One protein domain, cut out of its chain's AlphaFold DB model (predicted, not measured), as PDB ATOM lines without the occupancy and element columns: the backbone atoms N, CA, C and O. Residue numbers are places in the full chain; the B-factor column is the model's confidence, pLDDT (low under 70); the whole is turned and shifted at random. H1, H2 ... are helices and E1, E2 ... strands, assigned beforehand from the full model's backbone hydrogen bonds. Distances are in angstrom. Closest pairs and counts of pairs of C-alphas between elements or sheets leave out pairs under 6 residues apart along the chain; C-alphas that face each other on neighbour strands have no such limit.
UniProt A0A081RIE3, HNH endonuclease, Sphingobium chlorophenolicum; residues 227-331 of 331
ATOM      1  N   SER A 227     110.741   2.858  43.160       64.44
ATOM      2  CA  SER A 227     110.966   2.051  44.364       64.44
ATOM      3  C   SER A 227     110.244   0.698  44.337       64.44
ATOM      4  O   SER A 227     110.763  -0.269  44.899       64.44
ATOM      5  N   ALA A 228     109.103   0.585  43.647       63.25
ATOM      6  CA  ALA A 228     108.344  -0.660  43.538       63.25
ATOM      7  C   ALA A 228     109.008  -1.658  42.579       63.25
ATOM      8  O   ALA A 228     109.173  -2.826  42.935       63.25
ATOM      9  N   ILE A 229     109.445  -1.201  41.396       67.19
ATOM     10  CA  ILE A 229     110.244  -2.022  40.464       67.19
ATOM     11  C   ILE A 229     111.537  -2.440  41.154       67.19
ATOM     12  O   ILE A 229     111.916  -3.613  41.117       67.19
ATOM     13  N   ARG A 230     112.169  -1.500  41.862       75.38
ATOM     14  CA  ARG A 230     113.397  -1.758  42.598       75.38
ATOM     15  C   ARG A 230     113.243  -2.821  43.661       75.38
ATOM     16  O   ARG A 230     114.023  -3.773  43.704       75.38
ATOM     17  N   LYS A 231     112.204  -2.697  44.475       77.50
ATOM     18  CA  LYS A 231     111.859  -3.696  45.473       77.50
ATOM     19  C   LYS A 231     111.586  -5.054  44.823       77.50
ATOM     20  O   LYS A 231     112.193  -6.039  45.226       77.50
ATOM     21  N   ALA A 232     110.743  -5.106  43.792       76.88
ATOM     22  CA  ALA A 232     110.394  -6.352  43.112       76.88
ATOM     23  C   ALA A 232     111.611  -7.045  42.470       76.88
ATOM     24  O   ALA A 232     111.717  -8.272  42.526       76.88
ATOM     25  N   PHE A 233     112.536  -6.278  41.886       83.44
ATOM     26  CA  PHE A 233     113.773  -6.805  41.321       83.44
ATOM     27  C   PHE A 233     114.680  -7.392  42.404       83.44
ATOM     28  O   PHE A 233     115.095  -8.539  42.268       83.44
ATOM     29  N   PHE A 234     114.960  -6.655  43.487       85.75
ATOM     30  CA  PHE A 234     115.855  -7.126  44.554       85.75
ATOM     31  C   PHE A 234     115.238  -8.222  45.432       85.75
ATOM     32  O   PHE A 234     115.974  -9.059  45.950       85.75
ATOM     33  N   ASP A 235     113.909  -8.269  45.558       84.44
ATOM     34  CA  ASP A 235     113.204  -9.377  46.212       84.44
ATOM     35  C   ASP A 235     113.373 -10.686  45.402       84.44
ATOM     36  O   ASP A 235     113.466 -11.766  45.988       84.44
ATOM     37  N   ARG A 236     113.460 -10.609  44.061       83.38
ATOM     38  CA  ARG A 236     113.713 -11.765  43.170       83.38
ATOM     39  C   ARG A 236     115.196 -12.076  42.965       83.38
ATOM     40  O   ARG A 236     115.552 -13.243  42.841       83.38
ATOM     41  N   ASN A 237     116.040 -11.048  42.932       85.44
ATOM     42  CA  ASN A 237     117.479 -11.126  42.689       85.44
ATOM     43  C   ASN A 237     118.240 -10.452  43.843       85.44
ATOM     44  O   ASN A 237     118.721  -9.323  43.689       85.44
ATOM     45  N   PRO A 238     118.355 -11.100  45.017       88.88
ATOM     46  CA  PRO A 238     119.066 -10.515  46.144       88.88
ATOM     47  C   PRO A 238     120.556 -10.375  45.814       88.88
ATOM     48  O   PRO A 238     121.293 -11.358  45.787       88.88
ATOM     49  N   THR A 239     121.010  -9.146  45.567       91.38
ATOM     50  CA  THR A 239     122.419  -8.834  45.302       91.38
ATOM     51  C   THR A 239     122.818  -7.503  45.929       91.38
ATOM     52  O   THR A 239     121.997  -6.601  46.094       91.38
ATOM     53  N   THR A 240     124.093  -7.394  46.283       92.19
ATOM     54  CA  THR A 240     124.776  -6.163  46.717       92.19
ATOM     55  C   THR A 240     125.916  -5.796  45.768       92.19
ATOM     56  O   THR A 240     126.578  -4.771  45.942       92.19
ATOM     57  N   THR A 241     126.128  -6.624  44.745       94.38
ATOM     58  CA  THR A 241     127.227  -6.519  43.796       94.38
ATOM     59  C   THR A 241     126.739  -5.887  42.501       94.38
ATOM     60  O   THR A 241     125.719  -6.296  41.948       94.38
ATOM     61  N   CYS A 242     127.472  -4.883  42.024       93.50
ATOM     62  CA  CYS A 242     127.227  -4.258  40.729       93.50
ATOM     63  C   CYS A 242     127.549  -5.237  39.596       93.50
ATOM     64  O   CYS A 242     128.698  -5.648  39.472       93.50
ATOM     65  N   ASP A 243     126.587  -5.511  38.718       94.81
ATOM     66  CA  ASP A 243     126.757  -6.358  37.531       94.81
ATOM     67  C   ASP A 243     127.780  -5.788  36.531       94.81
ATOM     68  O   ASP A 243     128.339  -6.516  35.725       94.81
ATOM     69  N   PHE A 244     128.091  -4.491  36.603       93.19
ATOM     70  CA  PHE A 244     129.060  -3.854  35.710       93.19
ATOM     71  C   PHE A 244     130.492  -3.804  36.280       93.19
ATOM     72  O   PHE A 244     131.442  -3.729  35.507       93.19
ATOM     73  N   CYS A 245     130.689  -3.749  37.614       93.38
ATOM     74  CA  CYS A 245     132.042  -3.699  38.234       93.38
ATOM     75  C   CYS A 245     132.475  -4.928  38.993       93.38
ATOM     76  O   CYS A 245     133.614  -4.953  39.455       93.38
ATOM     77  N   ASP A 246     131.507  -5.741  39.384       93.81
ATOM     78  CA  ASP A 246     131.666  -6.727  40.440       93.81
ATOM     79  C   ASP A 246     132.044  -6.115  41.814       93.81
ATOM     80  O   ASP A 246     132.537  -6.795  42.710       93.81
ATOM     81  N   ARG A 247     131.774  -4.813  42.027       91.50
ATOM     82  CA  ARG A 247     131.956  -4.145  43.331       91.50
ATOM     83  C   ARG A 247     130.795  -4.484  44.254       91.50
ATOM     84  O   ARG A 247     129.646  -4.211  43.900       91.50
ATOM     85  N   ASP A 248     131.115  -4.990  45.439       93.06
ATOM     86  CA  ASP A 248     130.158  -5.209  46.522       93.06
ATOM     87  C   ASP A 248     129.934  -3.920  47.321       93.06
ATOM     88  O   ASP A 248     130.772  -3.480  48.112       93.06
ATOM     89  N   THR A 249     128.766  -3.324  47.115       91.12
ATOM     90  CA  THR A 249     128.388  -2.044  47.717       91.12
ATOM     91  C   THR A 249     128.083  -2.147  49.205       91.12
ATOM     92  O   THR A 249     128.257  -1.156  49.905       91.12
ATOM     93  N   ASN A 250     127.703  -3.323  49.719       90.50
ATOM     94  CA  ASN A 250     127.501  -3.496  51.161       90.50
ATOM     95  C   ASN A 250     128.835  -3.566  51.911       90.50
ATOM     96  O   ASN A 250     128.914  -3.135  53.057       90.50
ATOM     97  N   ASN A 251     129.885  -4.099  51.283       90.19
ATOM     98  CA  ASN A 251     131.227  -4.088  51.863       90.19
ATOM     99  C   ASN A 251     131.849  -2.682  51.796       90.19
ATOM    100  O   ASN A 251     132.433  -2.212  52.769       90.19
ATOM    101  N   GLU A 252     131.683  -1.984  50.667       90.12
ATOM    102  CA  GLU A 252     132.204  -0.621  50.479       90.12
ATOM    103  C   GLU A 252     131.451   0.414  51.340       90.12
ATOM    104  O   GLU A 252     132.072   1.320  51.900       90.12
ATOM    105  N   PHE A 253     130.134   0.242  51.516       87.81
ATOM    106  CA  PHE A 253     129.265   1.135  52.290       87.81
ATOM    107  C   PHE A 253     128.399   0.373  53.316       87.81
ATOM    108  O   PHE A 253     127.178   0.323  53.172       87.81
ATOM    109  N   PRO A 254     128.973  -0.160  54.414       86.31
ATOM    110  CA  PRO A 254     128.241  -1.002  55.375       86.31
ATOM    111  C   PRO A 254     127.070  -0.321  56.100       86.31
ATOM    112  O   PRO A 254     126.267  -0.985  56.752       86.31
ATOM    113  N   TRP A 255     126.991   1.009  56.035       85.12
ATOM    114  CA  TRP A 255     125.932   1.822  56.638       85.12
ATOM    115  C   TRP A 255     124.763   2.116  55.685       85.12
ATOM    116  O   TRP A 255     123.827   2.812  56.077       85.12
ATOM    117  N   SER A 256     124.809   1.632  54.441       77.06
ATOM    118  CA  SER A 256     123.748   1.803  53.449       77.06
ATOM    119  C   SER A 256     123.351   0.446  52.878       77.06
ATOM    120  O   SER A 256     124.211  -0.360  52.537       77.06
ATOM    121  N   ASP A 257     122.049   0.177  52.781       75.75
ATOM    122  CA  ASP A 257     121.579  -1.058  52.155       75.75
ATOM    123  C   ASP A 257     121.606  -0.903  50.630       75.75
ATOM    124  O   ASP A 257     120.835  -0.116  50.077       75.75
ATOM    125  N   ARG A 258     122.473  -1.672  49.957       75.50
ATOM    126  CA  ARG A 258     122.498  -1.838  48.491       75.50
ATOM    127  C   ARG A 258     122.537  -0.513  47.722       75.50
ATOM    128  O   ARG A 258     121.542  -0.088  47.126       75.50
ATOM    129  N   VAL A 259     123.725   0.093  47.647       86.38
ATOM    130  CA  VAL A 259     124.004   1.298  46.835       86.38
ATOM    131  C   VAL A 259     124.084   0.946  45.337       86.38
ATOM    132  O   VAL A 259     125.114   1.090  44.680       86.38
ATOM    133  N   LEU A 260     122.979   0.438  44.797       87.00
ATOM    134  CA  LEU A 260     122.816   0.010  43.412       87.00
ATOM    135  C   LEU A 260     121.583   0.674  42.804       87.00
ATOM    136  O   LEU A 260     120.553   0.778  43.459       87.00
ATOM    137  N   ASP A 261     121.685   1.090  41.555       85.56
ATOM    138  CA  ASP A 261     120.566   1.416  40.685       85.56
ATOM    139  C   ASP A 261     120.165   0.177  39.883       85.56
ATOM    140  O   ASP A 261     120.899  -0.812  39.806       85.56
ATOM    141  N   ILE A 262     118.987   0.238  39.275       83.62
ATOM    142  CA  ILE A 262     118.533  -0.768  38.328       83.62
ATOM    143  C   ILE A 262     118.542  -0.145  36.945       83.62
ATOM    144  O   ILE A 262     118.026   0.950  36.752       83.62
ATOM    145  N   HIS A 263     119.159  -0.849  36.008       83.12
ATOM    146  CA  HIS A 263     119.381  -0.372  34.657       83.12
ATOM    147  C   HIS A 263     118.719  -1.307  33.654       83.12
ATOM    148  O   HIS A 263     118.876  -2.528  33.738       83.12
ATOM    149  N   HIS A 264     118.005  -0.726  32.695       80.81
ATOM    150  CA  HIS A 264     117.490  -1.448  31.544       80.81
ATOM    151  C   HIS A 264     118.579  -1.624  30.497       80.81
ATOM    152  O   HIS A 264     119.061  -0.652  29.924       80.81
ATOM    153  N   VAL A 265     118.918  -2.875  30.203       82.88
ATOM    154  CA  VAL A 265     119.942  -3.180  29.200       82.88
ATOM    155  C   VAL A 265     119.480  -2.761  27.811       82.88
ATOM    156  O   VAL A 265     120.244  -2.125  27.092       82.88
ATOM    157  N   LEU A 266     118.225  -3.055  27.462       76.50
ATOM    158  CA  LEU A 266     117.541  -2.456  26.319       76.50
ATOM    159  C   LEU A 266     116.788  -1.211  26.806       76.50
ATOM    160  O   LEU A 266     115.886  -1.388  27.622       76.50
ATOM    161  N   PRO A 267     117.084   0.009  26.331       69.06
ATOM    162  CA  PRO A 267     116.403   1.226  26.775       69.06
ATOM    163  C   PRO A 267     114.868   1.141  26.718       69.06
ATOM    164  O   PRO A 267     114.290   0.476  25.859       69.06
ATOM    165  N   LEU A 268     114.190   1.833  27.639       58.19
ATOM    166  CA  LEU A 268     112.719   1.870  27.711       58.19
ATOM    167  C   LEU A 268     112.086   2.486  26.456       58.19
ATOM    168  O   LEU A 268     110.997   2.076  26.062       58.19
ATOM    169  N   CYS A 269     112.762   3.449  25.825       48.72
ATOM    170  CA  CYS A 269     112.326   4.047  24.564       48.72
ATOM    171  C   CYS A 269     112.430   3.107  23.357       48.72
ATOM    172  O   CYS A 269     111.796   3.388  22.336       48.72
ATOM    173  N   SER A 270     113.174   2.002  23.456       48.78
ATOM    174  CA  SER A 270     113.285   1.039  22.368       48.78
ATOM    175  C   SER A 270     111.973   0.264  22.258       48.78
ATOM    176  O   SER A 270     111.664  -0.607  23.072       48.78
ATOM    177  N   GLY A 271     111.162   0.615  21.252       41.28
ATOM    178  CA  GLY A 271     109.774   0.164  21.048       41.28
ATOM    179  C   GLY A 271     109.560  -1.341  20.814       41.28
ATOM    180  O   GLY A 271     108.507  -1.745  20.331       41.28
ATOM    181  N   THR A 272     110.535  -2.187  21.142       40.88
ATOM    182  CA  THR A 272     110.534  -3.646  20.969       40.88
ATOM    183  C   THR A 272     110.092  -4.419  22.219       40.88
ATOM    184  O   THR A 272     110.329  -5.623  22.320       40.88
ATOM    185  N   ARG A 273     109.430  -3.776  23.190       49.94
ATOM    186  CA  ARG A 273     109.028  -4.420  24.450       49.94
ATOM    187  C   ARG A 273     107.628  -5.019  24.402       49.94
ATOM    188  O   ARG A 273     106.641  -4.355  24.692       49.94
ATOM    189  N   SER A 274     107.554  -6.319  24.150       36.31
ATOM    190  CA  SER A 274     106.426  -7.126  24.616       36.31
ATOM    191  C   SER A 274     106.854  -8.582  24.714       36.31
ATOM    192  O   SER A 274     106.815  -9.306  23.718       36.31
ATOM    193  N   ASP A 275     107.258  -9.013  25.908       41.00
ATOM    194  CA  ASP A 275     107.300 -10.440  26.212       41.00
ATOM    195  C   ASP A 275     105.944 -10.877  26.783       41.00
ATOM    196  O   ASP A 275     105.263 -10.101  27.463       41.00
ATOM    197  N   LYS A 276     105.521 -12.109  26.482       37.97
ATOM    198  CA  LYS A 276     104.143 -12.599  26.725       37.97
ATOM    199  C   LYS A 276     103.716 -12.609  28.201       37.97
ATOM    200  O   LYS A 276     102.521 -12.679  28.476       37.97
ATOM    201  N   ASP A 277     104.672 -12.499  29.121       40.03
ATOM    202  CA  ASP A 277     104.462 -12.532  30.573       40.03
ATOM    203  C   ASP A 277     104.426 -11.138  31.232       40.03
ATOM    204  O   ASP A 277     104.270 -11.028  32.450       40.03
ATOM    205  N   GLY A 278     104.530 -10.061  30.443       38.59
ATOM    206  CA  GLY A 278     104.336  -8.688  30.918       38.59
ATOM    207  C   GLY A 278     105.434  -8.149  31.841       38.59
ATOM    208  O   GLY A 278     105.232  -7.124  32.481       38.59
ATOM    209  N   THR A 279     106.593  -8.809  31.945       46.28
ATOM    210  CA  THR A 279     107.658  -8.366  32.855       46.28
ATOM    211  C   THR A 279     108.775  -7.589  32.175       46.28
ATOM    212  O   THR A 279     109.633  -8.148  31.502       46.28
ATOM    213  N   VAL A 280     108.828  -6.319  32.566       55.22
ATOM    214  CA  VAL A 280     109.917  -5.332  32.491       55.22
ATOM    215  C   VAL A 280     111.138  -5.726  33.360       55.22
ATOM    216  O   VAL A 280     112.050  -4.941  33.531       55.22
ATOM    217  N   LEU A 281     111.166  -6.924  33.970       58.16
ATOM    218  CA  LEU A 281     112.228  -7.342  34.905       58.16
ATOM    219  C   LEU A 281     113.346  -8.180  34.265       58.16
ATOM    220  O   LEU A 281     114.420  -8.290  34.849       58.16
ATOM    221  N   GLY A 282     113.089  -8.824  33.122       62.75
ATOM    222  CA  GLY A 282     114.048  -9.747  32.497       62.75
ATOM    223  C   GLY A 282     115.234  -9.049  31.823       62.75
ATOM    224  O   GLY A 282     116.290  -9.650  31.644       62.75
ATOM    225  N   ASP A 283     115.078  -7.776  31.475       75.06
ATOM    226  CA  ASP A 283     116.096  -6.940  30.838       75.06
ATOM    227  C   ASP A 283     116.831  -6.026  31.836       75.06
ATOM    228  O   ASP A 283     117.633  -5.186  31.424       75.06
ATOM    229  N   LEU A 284     116.580  -6.207  33.135       82.25
ATOM    230  CA  LEU A 284     117.154  -5.403  34.207       82.25
ATOM    231  C   LEU A 284     118.444  -5.993  34.766       82.25
ATOM    232  O   LEU A 284     118.580  -7.203  34.949       82.25
ATOM    233  N   VAL A 285     119.370  -5.105  35.110       89.88
ATOM    234  CA  VAL A 285     120.611  -5.414  35.827       89.88
ATOM    235  C   VAL A 285     120.804  -4.437  36.981       89.88
ATOM    236  O   VAL A 285     120.414  -3.273  36.893       89.88
ATOM    237  N   ALA A 286     121.410  -4.899  38.076       91.62
ATOM    238  CA  ALA A 286     121.752  -4.033  39.200       91.62
ATOM    239  C   ALA A 286     123.161  -3.465  39.016       91.62
ATOM    240  O   ALA A 286     124.133  -4.215  38.977       91.62
ATOM    241  N   VAL A 287     123.292  -2.145  38.934       91.62
ATOM    242  CA  VAL A 287     124.563  -1.459  38.660       91.62
ATOM    243  C   VAL A 287     124.796  -0.330  39.656       91.62
ATOM    244  O   VAL A 287     123.854   0.277  40.135       91.62
ATOM    245  N   CYS A 288     126.041  -0.006  40.006       90.50
ATOM    246  CA  CYS A 288     126.290   1.140  40.884       90.50
ATOM    247  C   CYS A 288     126.025   2.468  40.143       90.50
ATOM    248  O   CYS A 288     126.185   2.509  38.917       90.50
ATOM    249  N   PRO A 289     125.719   3.574  40.853       84.56
ATOM    250  CA  PRO A 289     125.372   4.855  40.225       84.56
ATOM    251  C   PRO A 289     126.412   5.369  39.216       84.56
ATOM    252  O   PRO A 289     126.077   5.958  38.189       84.56
ATOM    253  N   THR A 290     127.697   5.111  39.470       86.62
ATOM    254  CA  THR A 290     128.784   5.495  38.557       86.62
ATOM    255  C   THR A 290     128.756   4.691  37.259       86.62
ATOM    256  O   THR A 290     128.897   5.263  36.181       86.62
ATOM    257  N   CYS A 291     128.570   3.370  37.346       90.38
ATOM    258  CA  CYS A 291     128.528   2.511  36.160       90.38
ATOM    259  C   CYS A 291     127.253   2.725  35.366       90.38
ATOM    260  O   CYS A 291     127.303   2.728  34.142       90.38
ATOM    261  N   HIS A 292     126.151   2.995  36.062       87.31
ATOM    262  CA  HIS A 292     124.887   3.343  35.446       87.31
ATOM    263  C   HIS A 292     125.029   4.553  34.507       87.31
ATOM    264  O   HIS A 292     124.699   4.494  33.327       87.31
ATOM    265  N   ARG A 293     125.632   5.642  34.997       79.06
ATOM    266  CA  ARG A 293     125.909   6.831  34.174       79.06
ATOM    267  C   ARG A 293     126.895   6.539  33.040       79.06
ATOM    268  O   ARG A 293     126.767   7.090  31.948       79.06
ATOM    269  N   ALA A 294     127.904   5.705  33.294       84.44
ATOM    270  CA  ALA A 294     128.918   5.369  32.300       84.44
ATOM    271  C   ALA A 294     128.342   4.562  31.125       84.44
ATOM    272  O   ALA A 294     128.674   4.862  29.980       84.44
ATOM    273  N   VAL A 295     127.457   3.592  31.389       87.25
ATOM    274  CA  VAL A 295     126.857   2.764  30.333       87.25
ATOM    275  C   VAL A 295     125.923   3.576  29.433       87.25
ATOM    276  O   VAL A 295     126.044   3.490  28.214       87.25
ATOM    277  N   HIS A 296     125.110   4.482  29.989       84.19
ATOM    278  CA  HIS A 296     124.281   5.403  29.192       84.19
ATOM    279  C   HIS A 296     125.123   6.297  28.261       84.19
ATOM    280  O   HIS A 296     124.800   6.495  27.084       84.19
ATOM    281  N   ARG A 297     126.271   6.791  28.751       83.44
ATOM    282  CA  ARG A 297     127.233   7.539  27.919       83.44
ATOM    283  C   ARG A 297     127.832   6.669  26.818       83.44
ATOM    284  O   ARG A 297     127.978   7.142  25.690       83.44
ATOM    285  N   PHE A 298     128.166   5.419  27.132       87.12
ATOM    286  CA  PHE A 298     128.687   4.470  26.155       87.12
ATOM    287  C   PHE A 298     127.665   4.192  25.048       87.12
ATOM    288  O   PHE A 298     128.006   4.322  23.876       87.12
ATOM    289  N   TYR A 299     126.403   3.921  25.396       85.62
ATOM    290  CA  TYR A 299     125.316   3.703  24.434       85.62
ATOM    291  C   TYR A 299     125.167   4.869  23.463       85.62
ATOM    292  O   TYR A 299     125.159   4.676  22.248       85.62
ATOM    293  N   THR A 300     125.137   6.095  23.988       80.75
ATOM    294  CA  THR A 300     125.028   7.311  23.171       80.75
ATOM    295  C   THR A 300     126.178   7.421  22.164       80.75
ATOM    296  O   THR A 300     125.967   7.722  20.986       80.75
ATOM    297  N   GLN A 301     127.411   7.164  22.609       84.75
ATOM    298  CA  GLN A 301     128.590   7.207  21.742       84.75
ATOM    299  C   GLN A 301     128.571   6.089  20.699       84.75
ATOM    300  O   GLN A 301     128.869   6.341  19.530       84.75
ATOM    301  N   TRP A 302     128.189   4.882  21.107       91.62
ATOM    302  CA  TRP A 302     128.124   3.707  20.251       91.62
ATOM    303  C   TRP A 302     127.076   3.878  19.144       91.62
ATOM    304  O   TRP A 302     127.403   3.741  17.963       91.62
ATOM    305  N   LEU A 303     125.851   4.290  19.492       84.06
ATOM    306  CA  LEU A 303     124.767   4.546  18.536       84.06
ATOM    307  C   LEU A 303     125.164   5.628  17.527       84.06
ATOM    308  O   LEU A 303     125.057   5.425  16.314       84.06
ATOM    309  N   LYS A 304     125.740   6.737  18.013       84.19
ATOM    310  CA  LYS A 304     126.252   7.815  17.160       84.19
ATOM    311  C   LYS A 304     127.351   7.331  16.213       84.19
ATOM    312  O   LYS A 304     127.321   7.669  15.031       84.19
ATOM    313  N   ALA A 305     128.302   6.533  16.699       89.75
ATOM    314  CA  ALA A 305     129.388   5.986  15.885       89.75
ATOM    315  C   ALA A 305     128.884   5.015  14.804       89.75
ATOM    316  O   ALA A 305     129.456   4.949  13.717       89.75
ATOM    317  N   LYS A 306     127.798   4.286  15.079       91.62
ATOM    318  CA  LYS A 306     127.136   3.393  14.118       91.62
ATOM    319  C   LYS A 306     126.123   4.106  13.217       91.62
ATOM    320  O   LYS A 306     125.565   3.463  12.331       91.62
ATOM    321  N   GLY A 307     125.880   5.403  13.424       87.56
ATOM    322  CA  GLY A 307     124.847   6.156  12.709       87.56
ATOM    323  C   GLY A 307     123.433   5.623  12.962       87.56
ATOM    324  O   GLY A 307     122.561   5.773  12.107       87.56
ATOM    325  N   LYS A 308     123.218   4.965  14.105       79.88
ATOM    326  CA  LYS A 308     121.933   4.403  14.523       79.88
ATOM    327  C   LYS A 308     121.225   5.369  15.465       79.88
ATOM    328  O   LYS A 308     121.868   6.045  16.263       79.88
ATOM    329  N   LYS A 309     119.896   5.413  15.370       70.38
ATOM    330  CA  LYS A 309     119.054   6.136  16.331       70.38
ATOM    331  C   LYS A 309     118.762   5.316  17.588       70.38
ATOM    332  O   LYS A 309     118.612   5.900  18.649       70.38
ATOM    333  N   ASP A 310     118.694   3.993  17.450       74.38
ATOM    334  CA  ASP A 310     118.337   3.066  18.523       74.38
ATOM    335  C   ASP A 310     118.903   1.660  18.236       74.38
ATOM    336  O   ASP A 310     119.401   1.397  17.130       74.38
ATOM    337  N   PHE A 311     118.829   0.778  19.231       78.62
ATOM    338  CA  PHE A 311     119.142  -0.642  19.113       78.62
ATOM    339  C   PHE A 311     118.110  -1.364  18.239       78.62
ATOM    340  O   PHE A 311     116.931  -1.018  18.215       78.62
ATOM    341  N   ALA A 312     118.555  -2.382  17.504       79.94
ATOM    342  CA  ALA A 312     117.682  -3.183  16.651       79.94
ATOM    343  C   ALA A 312     116.751  -4.099  17.462       79.94
ATOM    344  O   ALA A 312     115.589  -4.278  17.098       79.94
ATOM    345  N   ASP A 313     117.271  -4.681  18.542       77.94
ATOM    346  CA  ASP A 313     116.579  -5.618  19.418       77.94
ATOM    347  C   ASP A 313     117.306  -5.746  20.774       77.94
ATOM    348  O   ASP A 313     118.328  -5.100  21.034       77.94
ATOM    349  N   ALA A 314     116.758  -6.584  21.658       78.12
ATOM    350  CA  ALA A 314     117.324  -6.851  22.978       78.12
ATOM    351  C   ALA A 314     118.686  -7.568  22.932       78.12
ATOM    352  O   ALA A 314     119.472  -7.429  23.870       78.12
ATOM    353  N   GLU A 315     118.972  -8.332  21.874       85.94
ATOM    354  CA  GLU A 315     120.236  -9.058  21.722       85.94
ATOM    355  C   GLU A 315     121.370  -8.085  21.381       85.94
ATOM    356  O   GLU A 315     122.432  -8.141  22.002       85.94
ATOM    357  N   GLU A 316     121.122  -7.122  20.486       86.75
ATOM    358  CA  GLU A 316     122.067  -6.043  20.196       86.75
ATOM    359  C   GLU A 316     122.341  -5.197  21.442       86.75
ATOM    360  O   GLU A 316     123.501  -4.953  21.775       86.75
ATOM    361  N   ALA A 317     121.295  -4.791  22.167       85.56
ATOM    362  CA  ALA A 317     121.463  -4.009  23.387       85.56
ATOM    363  C   ALA A 317     122.292  -4.762  24.445       85.56
ATOM    364  O   ALA A 317     123.202  -4.189  25.045       85.56
ATOM    365  N   ARG A 318     122.052  -6.072  24.615       90.94
ATOM    366  CA  ARG A 318     122.850  -6.925  25.508       90.94
ATOM    367  C   ARG A 318     124.305  -7.030  25.059       90.94
ATOM    368  O   ARG A 318     125.196  -6.884  25.888       90.94
ATOM    369  N   ALA A 319     124.556  -7.233  23.769       93.06
ATOM    370  CA  ALA A 319     125.914  -7.326  23.244       93.06
ATOM    371  C   ALA A 319     126.708  -6.027  23.464       93.06
ATOM    372  O   ALA A 319     127.881  -6.075  23.832       93.06
ATOM    373  N   VAL A 320     126.068  -4.867  23.287       93.12
ATOM    374  CA  VAL A 320     126.693  -3.552  23.507       93.12
ATOM    375  C   VAL A 320     126.912  -3.270  24.996       93.12
ATOM    376  O   VAL A 320     127.941  -2.704  25.368       93.12
ATOM    377  N   TYR A 321     125.992  -3.698  25.865       93.69
ATOM    378  CA  TYR A 321     126.189  -3.674  27.316       93.69
ATOM    379  C   TYR A 321     127.421  -4.485  27.734       93.69
ATOM    380  O   TYR A 321     128.283  -3.981  28.458       93.69
ATOM    381  N   ASP A 322     127.530  -5.720  27.239       94.31
ATOM    382  CA  ASP A 322     128.642  -6.616  27.553       94.31
ATOM    383  C   ASP A 322     129.967  -6.091  26.975       94.31
ATOM    384  O   ASP A 322     131.001  -6.176  27.635       94.31
ATOM    385  N   GLU A 323     129.951  -5.473  25.786       94.69
ATOM    386  CA  GLU A 323     131.103  -4.758  25.217       94.69
ATOM    387  C   GLU A 323     131.600  -3.666  26.177       94.69
ATOM    388  O   GLU A 323     132.785  -3.625  26.516       94.69
ATOM    389  N   ALA A 324     130.693  -2.816  26.666       93.56
ATOM    390  CA  ALA A 324     131.020  -1.738  27.595       93.56
ATOM    391  C   ALA A 324     131.568  -2.268  28.931       93.56
ATOM    392  O   ALA A 324     132.535  -1.722  29.475       93.56
ATOM    393  N   ARG A 325     130.960  -3.340  29.455       94.12
ATOM    394  CA  ARG A 325     131.389  -4.016  30.685       94.12
ATOM    395  C   ARG A 325     132.800  -4.581  30.535       94.12
ATOM    396  O   ARG A 325     133.648  -4.333  31.392       94.12
ATOM    397  N   ASN A 326     133.063  -5.294  29.440       92.38
ATOM    398  CA  ASN A 326     134.362  -5.909  29.170       92.38
ATOM    399  C   ASN A 326     135.456  -4.853  29.010       92.38
ATOM    400  O   ASN A 326     136.479  -4.943  29.679       92.38
ATOM    401  N   LEU A 327     135.204  -3.794  28.232       91.19
ATOM    402  CA  LEU A 327     136.157  -2.691  28.054       91.19
ATOM    403  C   LEU A 327     136.612  -2.094  29.384       91.19
ATOM    404  O   LEU A 327     137.781  -1.765  29.556       91.19
ATOM    405  N   ARG A 328     135.693  -1.963  30.336       85.50
ATOM    406  CA  ARG A 328     136.009  -1.436  31.657       85.50
ATOM    407  C   ARG A 328     136.788  -2.435  32.521       85.50
ATOM    408  O   ARG A 328     137.665  -2.007  33.262       85.50
ATOM    409  N   ASN A 329     136.464  -3.723  32.455       82.44
ATOM    410  CA  ASN A 329     137.135  -4.759  33.246       82.44
ATOM    411  C   ASN A 329     138.514  -5.155  32.685       82.44
ATOM    412  O   ASN A 329     139.341  -5.674  33.431       82.44
ATOM    413  N   ASP A 330     138.774  -4.871  31.407       76.38
ATOM    414  CA  ASP A 330     140.072  -5.058  30.750       76.38
ATOM    415  C   ASP A 330     141.055  -3.886  30.992       76.38
ATOM    416  O   ASP A 330     142.189  -3.927  30.505       76.38
ATOM    417  N   THR A 331     140.637  -2.845  31.731       55.03
ATOM    418  CA  THR A 331     141.453  -1.662  32.083       55.03
ATOM    419  C   THR A 331     141.919  -1.705  33.536       55.03
ATOM    420  O   THR A 331     143.100  -1.364  33.783       55.03
TER     421      THR A 331
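What this domain is: This is residues 227 to 331 of the 331 residues of the protein "HNH endonuclease" of Sphingobium chlorophenolicum (UniProt A0A081RIE3). A short two-stranded hairpin, E1 and E2, sits near the middle of a flat domain, with the long helix H3 along one side of it and H4 crossing H3 at a steep angle. H1 lies by the other side of the hairpin, the small H2 is far from the middle, and residues 274 to 279 of the long loop between the strands stick out. The printed part has 105 residues, with four named helices and two named strands in the order H1 H2 E1 E2 H3 H4; the strands are antiparallel and the class is mostly helix. The whole is compact, with a radius of gyration of the C-alphas of 14.4 A, and spans 44 by 38 by 17 A.

Where its parts are: Strand E1 is residues 261 to 264, 10.1 A from first to last C-alpha, and strand E2 is residues 284 to 287, 9.5 A. Helix H3, residues 289 to 306, is 26.2 A long and begins at C-alpha 289, (125.372, 4.855, 40.225). Helix H4, residues 314 to 329, is 22.4 A long and ends at C-alpha 329, (137.135, -4.759, 33.246). Helix H1, residues 227 to 236, is 14.1 A long and begins at C-alpha 227, (110.966, 2.051, 44.364). Helix H2, residues 249 to 252, is 4.9 A long.

How they stand to each other: E1 and E2 form a hairpin and are antiparallel, with 142 degrees between their directions. N 261 and O 287 are 2.7 A apart and N 285 and O 263 are 3.0 A apart, both within hydrogen-bond range. The closest C-alphas of E1 and H3 are those of Asp 261 and Pro 289, 5.9 A apart. H3 and H4 touch, with the C-alphas of Val 295 and Ala 324 closest at 6.7 A. H3 touches H4 with its residues 295 to 299 alone, and H4 touches H3 with its residues 320 to 324 alone. They run opposite ways at a steep tilt of 63 degrees. H1 and E2 are near each other, with 7 pairs of C-alphas within 10 A. The closest C-alphas of H1 and E1 are those of Arg 230 and Ile 262, 6.8 A apart. H2 is apart from H1, H3, H4 and E2. In H1, H3 and H4 every O i to N i+4 pair is within hydrogen-bond range; H2 is too short for such a pair.

The domain as a whole: The C-alphas of Trp 255 and Gly 307 are the two farthest apart, at 44.2 A. The printed part has no cut and ends at Thr 331, the chain's last residue. The links from H1 to H2 and from E1 to E2 are long, with 12 and 19 residues. Residues 274 to 279 stand free. The mean pLDDT of the printed part is 79.4, and it is under 70 at residues 227 to 229, 267 to 282 and 331.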